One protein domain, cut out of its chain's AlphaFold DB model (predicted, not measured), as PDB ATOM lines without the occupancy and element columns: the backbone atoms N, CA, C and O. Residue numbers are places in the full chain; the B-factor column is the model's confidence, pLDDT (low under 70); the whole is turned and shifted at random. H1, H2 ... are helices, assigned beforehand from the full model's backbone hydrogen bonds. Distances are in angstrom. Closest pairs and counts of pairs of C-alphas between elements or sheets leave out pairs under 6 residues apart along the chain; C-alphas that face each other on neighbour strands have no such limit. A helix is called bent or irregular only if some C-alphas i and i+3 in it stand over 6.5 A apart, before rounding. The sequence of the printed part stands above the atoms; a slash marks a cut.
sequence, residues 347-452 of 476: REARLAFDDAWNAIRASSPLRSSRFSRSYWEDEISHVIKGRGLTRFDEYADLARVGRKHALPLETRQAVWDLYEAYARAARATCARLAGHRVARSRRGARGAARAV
ATOM      1  N   ARG A 347     237.075 267.024 168.353       78.38
ATOM      2  CA  ARG A 347     237.196 266.120 167.201       78.38
ATOM      3  C   ARG A 347     238.630 265.648 167.011       78.38
ATOM      4  O   ARG A 347     238.865 264.462 166.835       78.38
ATOM      5  N   GLU A 348     239.598 266.552 167.063       79.81
ATOM      6  CA  GLU A 348     240.990 266.199 166.810       79.81
ATOM      7  C   GLU A 348     241.624 265.436 167.980       79.81
ATOM      8  O   GLU A 348     242.499 264.610 167.757       79.81
ATOM      9  N   ALA A 349     241.137 265.632 169.209       79.44
ATOM     10  CA  ALA A 349     241.470 264.768 170.337       79.44
ATOM     11  C   ALA A 349     240.933 263.342 170.138       79.44
ATOM     12  O   ALA A 349     241.638 262.394 170.464       79.44
ATOM     13  N   ARG A 350     239.727 263.179 169.576       83.19
ATOM     14  CA  ARG A 350     239.190 261.853 169.230       83.19
ATOM     15  C   ARG A 350     240.020 261.175 168.143       83.19
ATOM     16  O   ARG A 350     240.462 260.056 168.353       83.19
ATOM     17  N   LEU A 351     240.344 261.894 167.068       84.31
ATOM     18  CA  LEU A 351     241.204 261.376 165.995       84.31
ATOM     19  C   LEU A 351     242.600 260.988 166.503       84.31
ATOM     20  O   LEU A 351     243.098 259.918 166.183       84.31
ATOM     21  N   ALA A 352     243.213 261.815 167.354       85.44
ATOM     22  CA  ALA A 352     244.505 261.492 167.958       85.44
ATOM     23  C   ALA A 352     244.446 260.230 168.835       85.44
ATOM     24  O   ALA A 352     245.439 259.509 168.941       85.44
ATOM     25  N   PHE A 353     243.306 259.974 169.481       87.06
ATOM     26  CA  PHE A 353     243.091 258.738 170.225       87.06
ATOM     27  C   PHE A 353     242.891 257.546 169.283       87.06
ATOM     28  O   PHE A 353     243.499 256.504 169.509       87.06
ATOM     29  N   ASP A 354     242.100 257.701 168.217       86.62
ATOM     30  CA  ASP A 354     241.894 256.668 167.193       86.62
ATOM     31  C   ASP A 354     243.226 256.224 166.572       86.62
ATOM     32  O   ASP A 354     243.505 255.029 166.479       86.62
ATOM     33  N   ASP A 355     244.081 257.182 166.211       86.12
ATOM     34  CA  ASP A 355     245.404 256.919 165.647       86.12
ATOM     35  C   ASP A 355     246.290 256.145 166.638       86.12
ATOM     36  O   ASP A 355     246.916 255.146 166.277       86.12
ATOM     37  N   ALA A 356     246.309 256.569 167.907       87.56
ATOM     38  CA  ALA A 356     247.071 255.898 168.956       87.56
ATOM     39  C   ALA A 356     246.542 254.482 169.235       87.56
ATOM     40  O   ALA A 356     247.327 253.554 169.426       87.56
ATOM     41  N   TRP A 357     245.221 254.292 169.199       88.25
ATOM     42  CA  TRP A 357     244.578 252.994 169.378       88.25
ATOM     43  C   TRP A 357     244.887 252.028 168.227       88.25
ATOM     44  O   TRP A 357     245.192 250.854 168.448       88.25
ATOM     45  N   ASN A 358     244.849 252.516 166.987       86.38
ATOM     46  CA  ASN A 358     245.142 251.719 165.796       86.38
ATOM     47  C   ASN A 358     246.621 251.328 165.691       86.38
ATOM     48  O   ASN A 358     246.929 250.273 165.143       86.38
ATOM     49  N   ALA A 359     247.525 252.119 166.272       85.25
ATOM     50  CA  ALA A 359     248.943 251.783 166.363       85.25
ATOM     51  C   ALA A 359     249.249 250.643 167.359       85.25
ATOM     52  O   ALA A 359     250.330 250.053 167.306       85.25
ATOM     53  N   ILE A 360     248.315 250.300 168.259       87.06
ATOM     54  CA  ILE A 360     248.493 249.183 169.195       87.06
ATOM     55  C   ILE A 360     248.446 247.849 168.444       87.06
ATOM     56  O   ILE A 360     247.443 247.513 167.805       87.06
ATOM     57  N   ARG A 361     249.494 247.033 168.622       83.69
ATOM     58  CA  ARG A 361     249.601 245.671 168.069       83.69
ATOM     59  C   ARG A 361     248.411 244.801 168.487       83.69
ATOM     60  O   ARG A 361     247.958 244.864 169.629       83.69
ATOM     61  N   ALA A 362     247.961 243.926 167.588       77.88
ATOM     62  CA  ALA A 362     246.852 243.000 167.846       77.88
ATOM     63  C   ALA A 362     247.077 242.105 169.084       77.88
ATOM     64  O   ALA A 362     246.122 241.778 169.777       77.88
ATOM     65  N   SER A 363     248.336 241.773 169.391       80.19
ATOM     66  CA  SER A 363     248.742 240.958 170.543       80.19
ATOM     67  C   SER A 363     248.771 241.705 171.883       80.19
ATOM     68  O   SER A 363     249.139 241.115 172.894       80.19
ATOM     69  N   SER A 364     248.453 243.002 171.913       84.94
ATOM     70  CA  SER A 364     248.497 243.787 173.148       84.94
ATOM     71  C   SER A 364     247.444 243.308 174.161       84.94
ATOM     72  O   SER A 364     246.289 243.099 173.770       84.94
ATOM     73  N   PRO A 365     247.771 243.256 175.470       83.38
ATOM     74  CA  PRO A 365     246.803 242.967 176.534       83.38
ATOM     75  C   PRO A 365     245.559 243.875 176.505       83.38
ATOM     76  O   PRO A 365     244.476 243.473 176.942       83.38
ATOM     77  N   LEU A 366     245.695 245.083 175.940       83.56
ATOM     78  CA  LEU A 366     244.622 246.071 175.810       83.56
ATOM     79  C   LEU A 366     243.502 245.648 174.852       83.56
ATOM     80  O   LEU A 366     242.377 246.125 174.997       83.56
ATOM     81  N   ARG A 367     243.792 244.767 173.884       83.19
ATOM     82  CA  ARG A 367     242.821 244.250 172.903       83.19
ATOM     83  C   ARG A 367     242.159 242.942 173.343       83.19
ATOM     84  O   ARG A 367     241.430 242.335 172.563       83.19
ATOM     85  N   SER A 368     242.398 242.500 174.578       82.50
ATOM     86  CA  SER A 368     241.709 241.330 175.123       82.50
ATOM     87  C   SER A 368     240.201 241.577 175.233       82.50
ATOM     88  O   SER A 368     239.753 242.684 175.526       82.50
ATOM     89  N   SER A 369     239.404 240.520 175.058       76.44
ATOM     90  CA  SER A 369     237.932 240.571 175.118       76.44
ATOM     91  C   SER A 369     237.369 241.044 176.464       76.44
ATOM     92  O   SER A 369     236.186 241.354 176.568       76.44
ATOM     93  N   ARG A 370     238.215 241.116 177.498       79.69
ATOM     94  CA  ARG A 370     237.871 241.595 178.841       79.69
ATOM     95  C   ARG A 370     237.676 243.110 178.911       79.69
ATOM     96  O   ARG A 370     237.042 243.575 179.852       79.69
ATOM     97  N   PHE A 371     238.214 243.874 177.959       85.31
ATOM     98  CA  PHE A 371     238.201 245.335 178.005       85.31
ATOM     99  C   PHE A 371     237.620 245.937 176.726       85.31
ATOM    100  O   PHE A 371     237.942 245.521 175.616       85.31
ATOM    101  N   SER A 372     236.781 246.960 176.880       86.19
ATOM    102  CA  SER A 372     236.303 247.763 175.757       86.19
ATOM    103  C   SER A 372     237.268 248.909 175.455       86.19
ATOM    104  O   SER A 372     237.991 249.393 176.324       86.19
ATOM    105  N   ARG A 373     237.220 249.426 174.224       86.94
ATOM    106  CA  ARG A 373     237.916 250.669 173.858       86.94
ATOM    107  C   ARG A 373     237.547 251.830 174.797       86.94
ATOM    108  O   ARG A 373     238.430 252.536 175.275       86.94
ATOM    109  N   SER A 374     236.256 251.991 175.095       86.62
ATOM    110  CA  SER A 374     235.753 253.039 175.994       86.62
ATOM    111  C   SER A 374     236.315 252.929 177.413       86.62
ATOM    112  O   SER A 374     236.580 253.944 178.045       86.62
ATOM    113  N   TYR A 375     236.583 251.710 177.897       89.38
ATOM    114  CA  TYR A 375     237.206 251.500 179.202       89.38
ATOM    115  C   TYR A 375     238.603 252.132 179.278       89.38
ATOM    116  O   TYR A 375     238.957 252.736 180.291       89.38
ATOM    117  N   TRP A 376     239.390 252.036 178.203       90.25
ATOM    118  CA  TRP A 376     240.724 252.634 178.136       90.25
ATOM    119  C   TRP A 376     240.691 254.146 177.918       90.25
ATOM    120  O   TRP A 376     241.515 254.862 178.490       90.25
ATOM    121  N   GLU A 377     239.713 254.649 177.163       88.12
ATOM    122  CA  GLU A 377     239.447 256.091 177.073       88.12
ATOM    123  C   GLU A 377     239.113 256.680 178.445       88.12
ATOM    124  O   GLU A 377     239.671 257.712 178.830       88.12
ATOM    125  N   ASP A 378     238.268 255.995 179.216       88.50
ATOM    126  CA  ASP A 378     237.922 256.382 180.578       88.50
ATOM    127  C   ASP A 378     239.119 256.300 181.519       88.50
ATOM    128  O   ASP A 378     239.249 257.130 182.420       88.50
ATOM    129  N   GLU A 379     239.969 255.285 181.373       90.25
ATOM    130  CA  GLU A 379     241.192 255.130 182.160       90.25
ATOM    131  C   GLU A 379     242.139 256.308 181.927       90.25
ATOM    132  O   GLU A 379     242.556 256.975 182.877       90.25
ATOM    133  N   ILE A 380     242.399 256.642 180.665       90.12
ATOM    134  CA  ILE A 380     243.259 257.770 180.311       90.12
ATOM    135  C   ILE A 380     242.632 259.096 180.753       90.12
ATOM    136  O   ILE A 380     243.329 259.950 181.302       90.12
ATOM    137  N   SER A 381     241.327 259.277 180.558       85.94
ATOM    138  CA  SER A 381     240.648 260.546 180.838       85.94
ATOM    139  C   SER A 381     240.471 260.803 182.333       85.94
ATOM    140  O   SER A 381     240.806 261.889 182.800       85.94
ATOM    141  N   HIS A 382     239.999 259.817 183.100       84.44
ATOM    142  CA  HIS A 382     239.643 260.004 184.510       84.44
ATOM    143  C   HIS A 382     240.754 259.614 185.490       84.44
ATOM    144  O   HIS A 382     240.848 260.213 186.560       84.44
ATOM    145  N   VAL A 383     241.595 258.624 185.161       88.25
ATOM    146  CA  VAL A 383     242.648 258.151 186.077       88.25
ATOM    147  C   VAL A 383     243.963 258.857 185.797       88.25
ATOM    148  O   VAL A 383     244.498 259.471 186.711       88.25
ATOM    149  N   ILE A 384     244.459 258.813 184.560       90.12
ATOM    150  CA  ILE A 384     245.766 259.401 184.231       90.12
ATOM    151  C   ILE A 384     245.651 260.926 184.142       90.12
ATOM    152  O   ILE A 384     246.187 261.644 184.985       90.12
ATOM    153  N   LYS A 385     244.889 261.441 183.168       86.81
ATOM    154  CA  LYS A 385     244.723 262.890 182.964       86.81
ATOM    155  C   LYS A 385     243.922 263.537 184.090       86.81
ATOM    156  O   LYS A 385     244.296 264.610 184.547       86.81
ATOM    157  N   GLY A 386     242.858 262.882 184.555       83.38
ATOM    158  CA  GLY A 386     241.984 263.402 185.608       83.38
ATOM    159  C   GLY A 386     242.677 263.587 186.961       83.38
ATOM    160  O   GLY A 386     242.337 264.517 187.685       83.38
ATOM    161  N   ARG A 387     243.680 262.757 187.285       85.00
ATOM    162  CA  ARG A 387     244.515 262.918 188.492       85.00
ATOM    163  C   ARG A 387     245.836 263.642 188.232       85.00
ATOM    164  O   ARG A 387     246.601 263.833 189.167       85.00
ATOM    165  N   GLY A 388     246.094 264.043 186.988       86.50
ATOM    166  CA  GLY A 388     247.304 264.770 186.612       86.50
ATOM    167  C   GLY A 388     248.591 263.960 186.768       86.50
ATOM    168  O   GLY A 388     249.624 264.549 187.065       86.50
ATOM    169  N   LEU A 389     248.540 262.635 186.589       90.81
ATOM    170  CA  LEU A 389     249.733 261.789 186.676       90.81
ATOM    171  C   LEU A 389     250.680 262.124 185.525       90.81
ATOM    172  O   LEU A 389     250.251 262.212 184.371       90.81
ATOM    173  N   THR A 390     251.961 262.297 185.838       88.44
ATOM    174  CA  THR A 390     252.974 262.687 184.839       88.44
ATOM    175  C   THR A 390     254.036 261.622 184.620       88.44
ATOM    176  O   THR A 390     254.731 261.669 183.606       88.44
ATOM    177  N   ARG A 391     254.137 260.647 185.531       91.88
ATOM    178  CA  ARG A 391     255.130 259.569 185.485       91.88
ATOM    179  C   ARG A 391     254.472 258.195 185.543       91.88
ATOM    180  O   ARG A 391     253.430 258.028 186.175       91.88
ATOM    181  N   PHE A 392     255.123 257.212 184.924       91.50
ATOM    182  CA  PHE A 392     254.647 255.831 184.929       91.50
ATOM    183  C   PHE A 392     254.575 255.255 186.345       91.50
ATOM    184  O   PHE A 392     253.552 254.676 186.689       91.50
ATOM    185  N   ASP A 393     255.592 255.481 187.179       90.88
ATOM    186  CA  ASP A 393     255.644 254.955 188.552       90.88
ATOM    187  C   ASP A 393     254.427 255.402 189.379       90.88
ATOM    188  O   ASP A 393     253.796 254.607 190.071       90.88
ATOM    189  N   GLU A 394     254.002 256.662 189.208       91.00
ATOM    190  CA  GLU A 394     252.802 257.206 189.858       91.00
ATOM    191  C   GLU A 394     251.537 256.467 189.423       91.00
ATOM    192  O   GLU A 394     250.625 256.271 190.222       91.00
ATOM    193  N   TYR A 395     251.464 256.060 188.155       91.44
ATOM    194  CA  TYR A 395     250.360 255.267 187.636       91.44
ATOM    195  C   TYR A 395     250.462 253.790 188.028       91.44
ATOM    196  O   TYR A 395     249.433 253.168 188.297       91.44
ATOM    197  N   ALA A 396     251.665 253.223 188.088       89.50
ATOM    198  CA  ALA A 396     251.914 251.840 188.477       89.50
ATOM    199  C   ALA A 396     251.468 251.582 189.924       89.50
ATOM    200  O   ALA A 396     250.704 250.643 190.165       89.50
ATOM    201  N   ASP A 397     251.820 252.489 190.837       87.69
ATOM    202  CA  ASP A 397     251.537 252.375 192.272       87.69
ATOM    203  C   ASP A 397     250.131 252.858 192.663       87.69
ATOM    204  O   ASP A 397     249.663 252.652 193.786       87.69
ATOM    205  N   LEU A 398     249.398 253.481 191.735       88.31
ATOM    206  CA  LEU A 398     248.093 254.054 192.040       88.31
ATOM    207  C   LEU A 398     247.045 252.987 192.383       88.31
ATOM    208  O   LEU A 398     246.733 252.092 191.581       88.31
ATOM    209  N   ALA A 399     246.389 253.176 193.530       84.50
ATOM    210  CA  ALA A 399     245.182 252.451 193.902       84.50
ATOM    211  C   ALA A 399     243.988 252.880 193.023       84.50
ATOM    212  O   ALA A 399     243.492 254.010 193.082       84.50
ATOM    213  N   ARG A 400     243.481 251.957 192.199       85.38
ATOM    214  CA  ARG A 400     242.384 252.193 191.239       85.38
ATOM    215  C   ARG A 400     241.004 251.941 191.863       85.38
ATOM    216  O   ARG A 400     240.203 251.167 191.343       85.38
ATOM    217  N   VAL A 401     240.734 252.591 192.995       76.25
ATOM    218  CA  VAL A 401     239.489 252.421 193.770       76.25
ATOM    219  C   VAL A 401     238.261 252.749 192.910       76.25
ATOM    220  O   VAL A 401     238.220 253.794 192.261       76.25
ATOM    221  N   GLY A 402     237.265 251.856 192.906       72.31
ATOM    222  CA  GLY A 402     236.017 252.014 192.147       72.31
ATOM    223  C   GLY A 402     236.084 251.582 190.677       72.31
ATOM    224  O   GLY A 402     235.117 251.771 189.942       72.31
ATOM    225  N   ARG A 403     237.199 250.996 190.219       81.06
ATOM    226  CA  ARG A 403     237.308 250.405 188.876       81.06
ATOM    227  C   ARG A 403     236.999 248.907 188.896       81.06
ATOM    228  O   ARG A 403     237.342 248.209 189.839       81.06
ATOM    229  N   LYS A 404     236.396 248.417 187.806       78.00
ATOM    230  CA  LYS A 404     235.892 247.036 187.674       78.00
ATOM    231  C   LYS A 404     236.967 245.940 187.650       78.00
ATOM    232  O   LYS A 404     236.662 244.798 187.968       78.00
ATOM    233  N   HIS A 405     238.199 246.260 187.259       80.19
ATOM    234  CA  HIS A 405     239.244 245.261 187.021       80.19
ATOM    235  C   HIS A 405     240.565 245.688 187.651       80.19
ATOM    236  O   HIS A 405     241.008 246.821 187.441       80.19
ATOM    237  N   ALA A 406     241.211 244.770 188.372       82.69
ATOM    238  CA  ALA A 406     242.612 244.904 188.748       82.69
ATOM    239  C   ALA A 406     243.488 244.744 187.496       82.69
ATOM    240  O   ALA A 406     243.218 243.885 186.657       82.69
ATOM    241  N   LEU A 407     244.509 245.591 187.357       86.44
ATOM    242  CA  LEU A 407     245.412 245.562 186.207       86.44
ATOM    243  C   LEU A 407     246.812 245.127 186.647       86.44
ATOM    244  O   LEU A 407     247.385 245.801 187.513       86.44
ATOM    245  N   PRO A 408     247.362 244.056 186.045       87.94
ATOM    246  CA  PRO A 408     248.769 243.693 186.171       87.94
ATOM    247  C   PRO A 408     249.692 244.811 185.680       87.94
ATOM    248  O   PRO A 408     249.294 245.629 184.844       87.94
ATOM    249  N   LEU A 409     250.942 244.805 186.149       88.62
ATOM    250  CA  LEU A 409     251.939 245.820 185.797       88.62
ATOM    251  C   LEU A 409     252.160 245.919 184.279       88.62
ATOM    252  O   LEU A 409     252.196 247.018 183.738       88.62
ATOM    253  N   GLU A 410     252.191 244.784 183.578       88.69
ATOM    254  CA  GLU A 410     252.311 244.736 182.115       88.69
ATOM    255  C   GLU A 410     251.155 245.467 181.411       88.69
ATOM    256  O   GLU A 410     251.361 246.239 180.476       88.69
ATOM    257  N   THR A 411     249.919 245.280 181.886       89.06
ATOM    258  CA  THR A 411     248.765 245.986 181.316       89.06
ATOM    259  C   THR A 411     248.820 247.475 181.641       89.06
ATOM    260  O   THR A 411     248.474 248.288 180.789       89.06
ATOM    261  N   ARG A 412     249.298 247.854 182.835       90.75
ATOM    262  CA  ARG A 412     249.516 249.267 183.180       90.75
ATOM    263  C   ARG A 412     250.562 249.913 182.272       90.75
ATOM    264  O   ARG A 412     250.327 251.028 181.816       90.75
ATOM    265  N   GLN A 413     251.654 249.213 181.958       92.25
ATOM    266  CA  GLN A 413     252.655 249.699 181.007       92.25
ATOM    267  C   GLN A 413     252.032 249.920 179.627       92.25
ATOM    268  O   GLN A 413     252.155 251.002 179.067       92.25
ATOM    269  N   ALA A 414     251.254 248.957 179.126       90.69
ATOM    270  CA  ALA A 414     250.587 249.110 177.835       90.69
ATOM    271  C   ALA A 414     249.611 250.308 177.805       90.69
ATOM    272  O   ALA A 414     249.548 251.028 176.807       90.69
ATOM    273  N   VAL A 415     248.854 250.551 178.887       91.81
ATOM    274  CA  VAL A 415     247.987 251.742 179.002       91.81
ATOM    275  C   VAL A 415     248.816 253.024 178.993       91.81
ATOM    276  O   VAL A 415     248.415 254.006 178.363       91.81
ATOM    277  N   TRP A 416     249.960 253.028 179.676       93.25
ATOM    278  CA  TRP A 416     250.862 254.173 179.697       93.25
ATOM    279  C   TRP A 416     251.432 254.470 178.308       93.25
ATOM    280  O   TRP A 416     251.374 255.612 177.857       93.25
ATOM    281  N   ASP A 417     251.864 253.443 177.576       91.19
ATOM    282  CA  ASP A 417     252.363 253.583 176.205       91.19
ATOM    283  C   ASP A 417     251.283 254.152 175.267       91.19
ATOM    284  O   ASP A 417     251.551 255.044 174.453       91.19
ATOM    285  N   LEU A 418     250.031 253.692 175.414       91.06
ATOM    286  CA  LEU A 418     248.878 254.257 174.704       91.06
ATOM    287  C   LEU A 418     248.666 255.733 175.071       91.06
ATOM    288  O   LEU A 418     248.458 256.565 174.184       91.06
ATOM    289  N   TYR A 419     248.732 256.077 176.360       92.25
ATOM    290  CA  TYR A 419     248.630 257.460 176.821       92.25
ATOM    291  C   TYR A 419     249.731 258.342 176.222       92.25
ATOM    292  O   TYR A 419     249.431 259.436 175.741       92.25
ATOM    293  N   GLU A 420     250.980 257.884 176.192       91.50
ATOM    294  CA  GLU A 420     252.093 258.641 175.624       91.50
ATOM    295  C   GLU A 420     251.938 258.851 174.118       91.50
ATOM    296  O   GLU A 420     252.153 259.966 173.624       91.50
ATOM    297  N   ALA A 421     251.526 257.811 173.388       89.19
ATOM    298  CA  ALA A 421     251.226 257.901 171.964       89.19
ATOM    299  C   ALA A 421     250.100 258.914 171.699       89.19
ATOM    300  O   ALA A 421     250.261 259.828 170.882       89.19
ATOM    301  N   TYR A 422     249.007 258.823 172.459       89.38
ATOM    302  CA  TYR A 422     247.889 259.760 172.401       89.38
ATOM    303  C   TYR A 422     248.319 261.198 172.733       89.38
ATOM    304  O   TYR A 422     248.023 262.134 171.987       89.38
ATOM    305  N   ALA A 423     249.067 261.402 173.817       87.06
ATOM    306  CA  ALA A 423     249.544 262.715 174.242       87.06
ATOM    307  C   ALA A 423     250.507 263.334 173.216       87.06
ATOM    308  O   ALA A 423     250.513 264.553 173.016       87.06
ATOM    309  N   ARG A 424     251.325 262.518 172.544       86.94
ATOM    310  CA  ARG A 424     252.208 262.952 171.452       86.94
ATOM    311  C   ARG A 424     251.398 263.396 170.232       86.94
ATOM    312  O   ARG A 424     251.624 264.500 169.733       86.94
ATOM    313  N   ALA A 425     250.415 262.601 169.810       84.25
ATOM    314  CA  ALA A 425     249.523 262.926 168.695       84.25
ATOM    315  C   ALA A 425     248.680 264.187 168.970       84.25
ATOM    316  O   ALA A 425     248.568 265.079 168.117       84.25
ATOM    317  N   ALA A 426     248.160 264.325 170.192       82.12
ATOM    318  CA  ALA A 426     247.406 265.497 170.624       82.12
ATOM    319  C   ALA A 426     248.275 266.769 170.636       82.12
ATOM    320  O   ALA A 426     247.861 267.804 170.107       82.12
ATOM    321  N   ARG A 427     249.509 266.698 171.163       80.38
ATOM    322  CA  ARG A 427     250.460 267.827 171.157       80.38
ATOM    323  C   ARG A 427     250.837 268.259 169.742       80.38
ATOM    324  O   ARG A 427     250.788 269.453 169.445       80.38
ATOM    325  N   ALA A 428     251.150 267.309 168.860       79.69
ATOM    326  CA  ALA A 428     251.474 267.598 167.462       79.69
ATOM    327  C   ALA A 428     250.309 268.295 166.738       79.69
ATOM    328  O   ALA A 428     250.509 269.240 165.969       79.69
ATOM    329  N   THR A 429     249.078 267.872 167.025       74.50
ATOM    330  CA  THR A 429     247.871 268.465 166.443       74.50
ATOM    331  C   THR A 429     247.607 269.872 166.981       74.50
ATOM    332  O   THR A 429     247.365 270.791 166.195       74.50
ATOM    333  N   CYS A 430     247.746 270.090 168.291       70.12
ATOM    334  CA  CYS A 430     247.659 271.424 168.889       70.12
ATOM    335  C   CYS A 430     248.716 272.386 168.319       70.12
ATOM    336  O   CYS A 430     248.375 273.514 167.960       70.12
ATOM    337  N   ALA A 431     249.967 271.939 168.157       70.00
ATOM    338  CA  ALA A 431     251.043 272.744 167.573       70.00
ATOM    339  C   ALA A 431     250.746 273.146 166.117       70.00
ATOM    340  O   ALA A 431     250.901 274.312 165.742       70.00
ATOM    341  N   ARG A 432     250.235 272.212 165.302       70.31
ATOM    342  CA  ARG A 432     249.829 272.474 163.911       70.31
ATOM    343  C   ARG A 432     248.712 273.516 163.833       70.31
ATOM    344  O   ARG A 432     248.780 274.458 163.042       70.31
ATOM    345  N   LEU A 433     247.696 273.383 164.686       66.38
ATOM    346  CA  LEU A 433     246.568 274.313 164.749       66.38
ATOM    347  C   LEU A 433     246.983 275.708 165.245       66.38
ATOM    348  O   LEU A 433     246.494 276.712 164.718       66.38
ATOM    349  N   ALA A 434     247.914 275.790 166.201       61.94
ATOM    350  CA  ALA A 434     248.498 277.053 166.647       61.94
ATOM    351  C   ALA A 434     249.286 277.746 165.516       61.94
ATOM    352  O   ALA A 434     249.082 278.936 165.255       61.94
ATOM    353  N   GLY A 435     250.104 276.991 164.771       59.84
ATOM    354  CA  GLY A 435     250.867 277.490 163.620       59.84
ATOM    355  C   GLY A 435     249.989 278.015 162.476       59.84
ATOM    356  O   GLY A 435     250.251 279.091 161.927       59.84
ATOM    357  N   HIS A 436     248.882 277.333 162.158       56.88
ATOM    358  CA  HIS A 436     247.936 277.794 161.134       56.88
ATOM    359  C   HIS A 436     247.285 279.144 161.477       56.88
ATOM    360  O   HIS A 436     246.975 279.917 160.568       56.88
ATOM    361  N   ARG A 437     247.109 279.481 162.763       48.03
ATOM    362  CA  ARG A 437     246.515 280.761 163.186       48.03
ATOM    363  C   ARG A 437     247.492 281.931 163.049       48.03
ATOM    364  O   ARG A 437     247.073 282.994 162.596       48.03
ATOM    365  N   VAL A 438     248.784 281.725 163.331       54.44
ATOM    366  CA  VAL A 438     249.844 282.722 163.061       54.44
ATOM    367  C   VAL A 438     249.931 283.018 161.561       54.44
ATOM    368  O   VAL A 438     250.020 284.175 161.149       54.44
ATOM    369  N   ALA A 439     249.827 281.987 160.719       49.28
ATOM    370  CA  ALA A 439     249.811 282.156 159.269       49.28
ATOM    371  C   ALA A 439     248.547 282.888 158.769       49.28
ATOM    372  O   ALA A 439     248.636 283.742 157.882       49.28
ATOM    373  N   ARG A 440     247.370 282.599 159.347       51.56
ATOM    374  CA  ARG A 440     246.091 283.227 158.964       51.56
ATOM    375  C   ARG A 440     245.975 284.674 159.456       51.56
ATOM    376  O   ARG A 440     245.509 285.509 158.686       51.56
ATOM    377  N   SER A 441     246.459 285.004 160.660       49.41
ATOM    378  CA  SER A 441     246.490 286.396 161.145       49.41
ATOM    379  C   SER A 441     247.472 287.254 160.338       49.41
ATOM    380  O   SER A 441     247.128 288.367 159.949       49.41
ATOM    381  N   ARG A 442     248.637 286.706 159.954       51.06
ATOM    382  CA  ARG A 442     249.589 287.378 159.046       51.06
ATOM    383  C   ARG A 442     249.018 287.595 157.641       51.06
ATOM    384  O   ARG A 442     249.262 288.645 157.048       51.06
ATOM    385  N   ARG A 443     248.241 286.647 157.097       52.50
ATOM    386  CA  ARG A 443     247.539 286.825 155.807       52.50
ATOM    387  C   ARG A 443     246.399 287.845 155.897       52.50
ATOM    388  O   ARG A 443     246.272 288.657 154.987       52.50
ATOM    389  N   GLY A 444     245.633 287.858 156.991       48.41
ATOM    390  CA  GLY A 444     244.589 288.860 157.248       48.41
ATOM    391  C   GLY A 444     245.150 290.279 157.387       48.41
ATOM    392  O   GLY A 444     244.666 291.197 156.729       48.41
ATOM    393  N   ALA A 445     246.245 290.446 158.136       51.53
ATOM    394  CA  ALA A 445     246.941 291.726 158.282       51.53
ATOM    395  C   ALA A 445     247.546 292.225 156.954       51.53
ATOM    396  O   ALA A 445     247.434 293.404 156.621       51.53
ATOM    397  N   ARG A 446     248.127 291.328 156.138       54.09
ATOM    398  CA  ARG A 446     248.616 291.672 154.789       54.09
ATOM    399  C   ARG A 446     247.482 292.009 153.815       54.09
ATOM    400  O   ARG A 446     247.664 292.886 152.975       54.09
ATOM    401  N   GLY A 447     246.325 291.353 153.923       51.94
ATOM    402  CA  GLY A 447     245.126 291.656 153.134       51.94
ATOM    403  C   GLY A 447     244.534 293.030 153.463       51.94
ATOM    404  O   GLY A 447     244.285 293.820 152.552       51.94
ATOM    405  N   ALA A 448     244.413 293.354 154.754       51.59
ATOM    406  CA  ALA A 448     243.958 294.661 155.233       51.59
ATOM    407  C   ALA A 448     244.918 295.794 154.824       51.59
ATOM    408  O   ALA A 448     244.482 296.812 154.291       51.59
ATOM    409  N   ALA A 449     246.236 295.588 154.944       53.81
ATOM    410  CA  ALA A 449     247.235 296.559 154.487       53.81
ATOM    411  C   ALA A 449     247.189 296.806 152.962       53.81
ATOM    412  O   ALA A 449     247.432 297.922 152.494       53.81
ATOM    413  N   ARG A 450     246.836 295.786 152.163       52.84
ATOM    414  CA  ARG A 450     246.653 295.918 150.705       52.84
ATOM    415  C   ARG A 450     245.365 296.665 150.339       52.84
ATOM    416  O   ARG A 450     245.368 297.408 149.359       52.84
ATOM    417  N   ALA A 451     244.294 296.496 151.118       54.09
ATOM    418  CA  ALA A 451     243.029 297.209 150.932       54.09
ATOM    419  C   ALA A 451     243.161 298.708 151.259       54.09
ATOM    420  O   ALA A 451     242.728 299.547 150.470       54.09
ATOM    421  N   VAL A 452     243.869 299.053 152.342       57.00
ATOM    422  CA  VAL A 452     244.146 300.451 152.726       57.00
ATOM    423  C   VAL A 452     245.000 301.171 151.671       57.00
ATOM    424  O   VAL A 452     244.685 302.295 151.280       57.00
TER     425      VAL A 452
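Overview. This is residues 347 to 452 of the 476 residues of the protein "DNA helicase" of Curtobacterium sp. PhB78 (UniProt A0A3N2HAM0). One very long helix, H4, makes the longest axis; three shorter helices, H1, H2 and H3, and the links between them gather round its first part as a compact head, while its last part, residues 431 to 452, sticks out of this head as a bare arm. H1 runs back along one side of H4, opposite ways to it, and the five residues of H3 pack on the beginning of H4. The printed part has 106 residues, with four named helices in the order H1, H2, H3, H4 and no named strand, and its class is all helix. With a radius of gyration of the C-alphas of 19.1 A it is only just loose, close to extended, and it spans 66 by 27 by 19 A, the length coming from the arm.

Along the chain. H4, residues 409 to 452, is 64.3 A long from C-alpha 409 at (251.939, 245.820, 185.797) to C-alpha 452 at (244.146, 300.451, 152.726). H1, residues 347 to 358, begins with C-alpha 347 at (237.196, 266.120, 167.201) and is 16.5 A long. H2, residues 373 to 385, is 16.7 A long; it is neither bent nor irregular, but only just: C-alphas 381 and 384 are 6.2 A apart. H3, residues 392 to 396, is 6.0 A long.

Arrangement. H4 touches H1 with its residues 418 to 429 alone. The closest C-alphas of the two are those of Ala 356 and Tyr 422, 5.2 A apart. H1 and H4 run opposite ways at a steep tilt of 37 degrees, only just steep. H2 and H4 only just touch, with 3 pairs of C-alphas within 8 A, between residues 376 to 380 of H2 and 415 to 419 of H4. Their closest C-alphas are those of Ile 380 and Tyr 419, 6.4 A apart, and their lines are about perpendicular, at 78 degrees. H3 touches residues 409 to 416 of H4, the closest C-alphas being those of Ala 396 and Arg 412 at 6.4 A. H2 and H3 are close but not clearly touching, with the C-alphas of Ile 384 and Tyr 395 closest at 7.1 A. H1 and H2 are near each other, their closest C-alphas 8.2 A apart, and H1 and H3 are apart. In H1, H3 and H4 every O i to N i+4 pair is within hydrogen-bond range; in H2, 7 of 9 are.

Size, cuts and confidence. The two C-alphas farthest apart are those of Ala 406 and Val 452, at 66.2 A. Residues 431 to 452 of H4 stand free; without them the body spans 32 by 28 by 19 A. The printed part has no cut. The links from H1 to H2, 14 residues, and from H3 to H4, 12 residues, are long, and that from H2 to H3 is short. The mean pLDDT of the printed part is 79.4, and residues 433 to 452 are under 70.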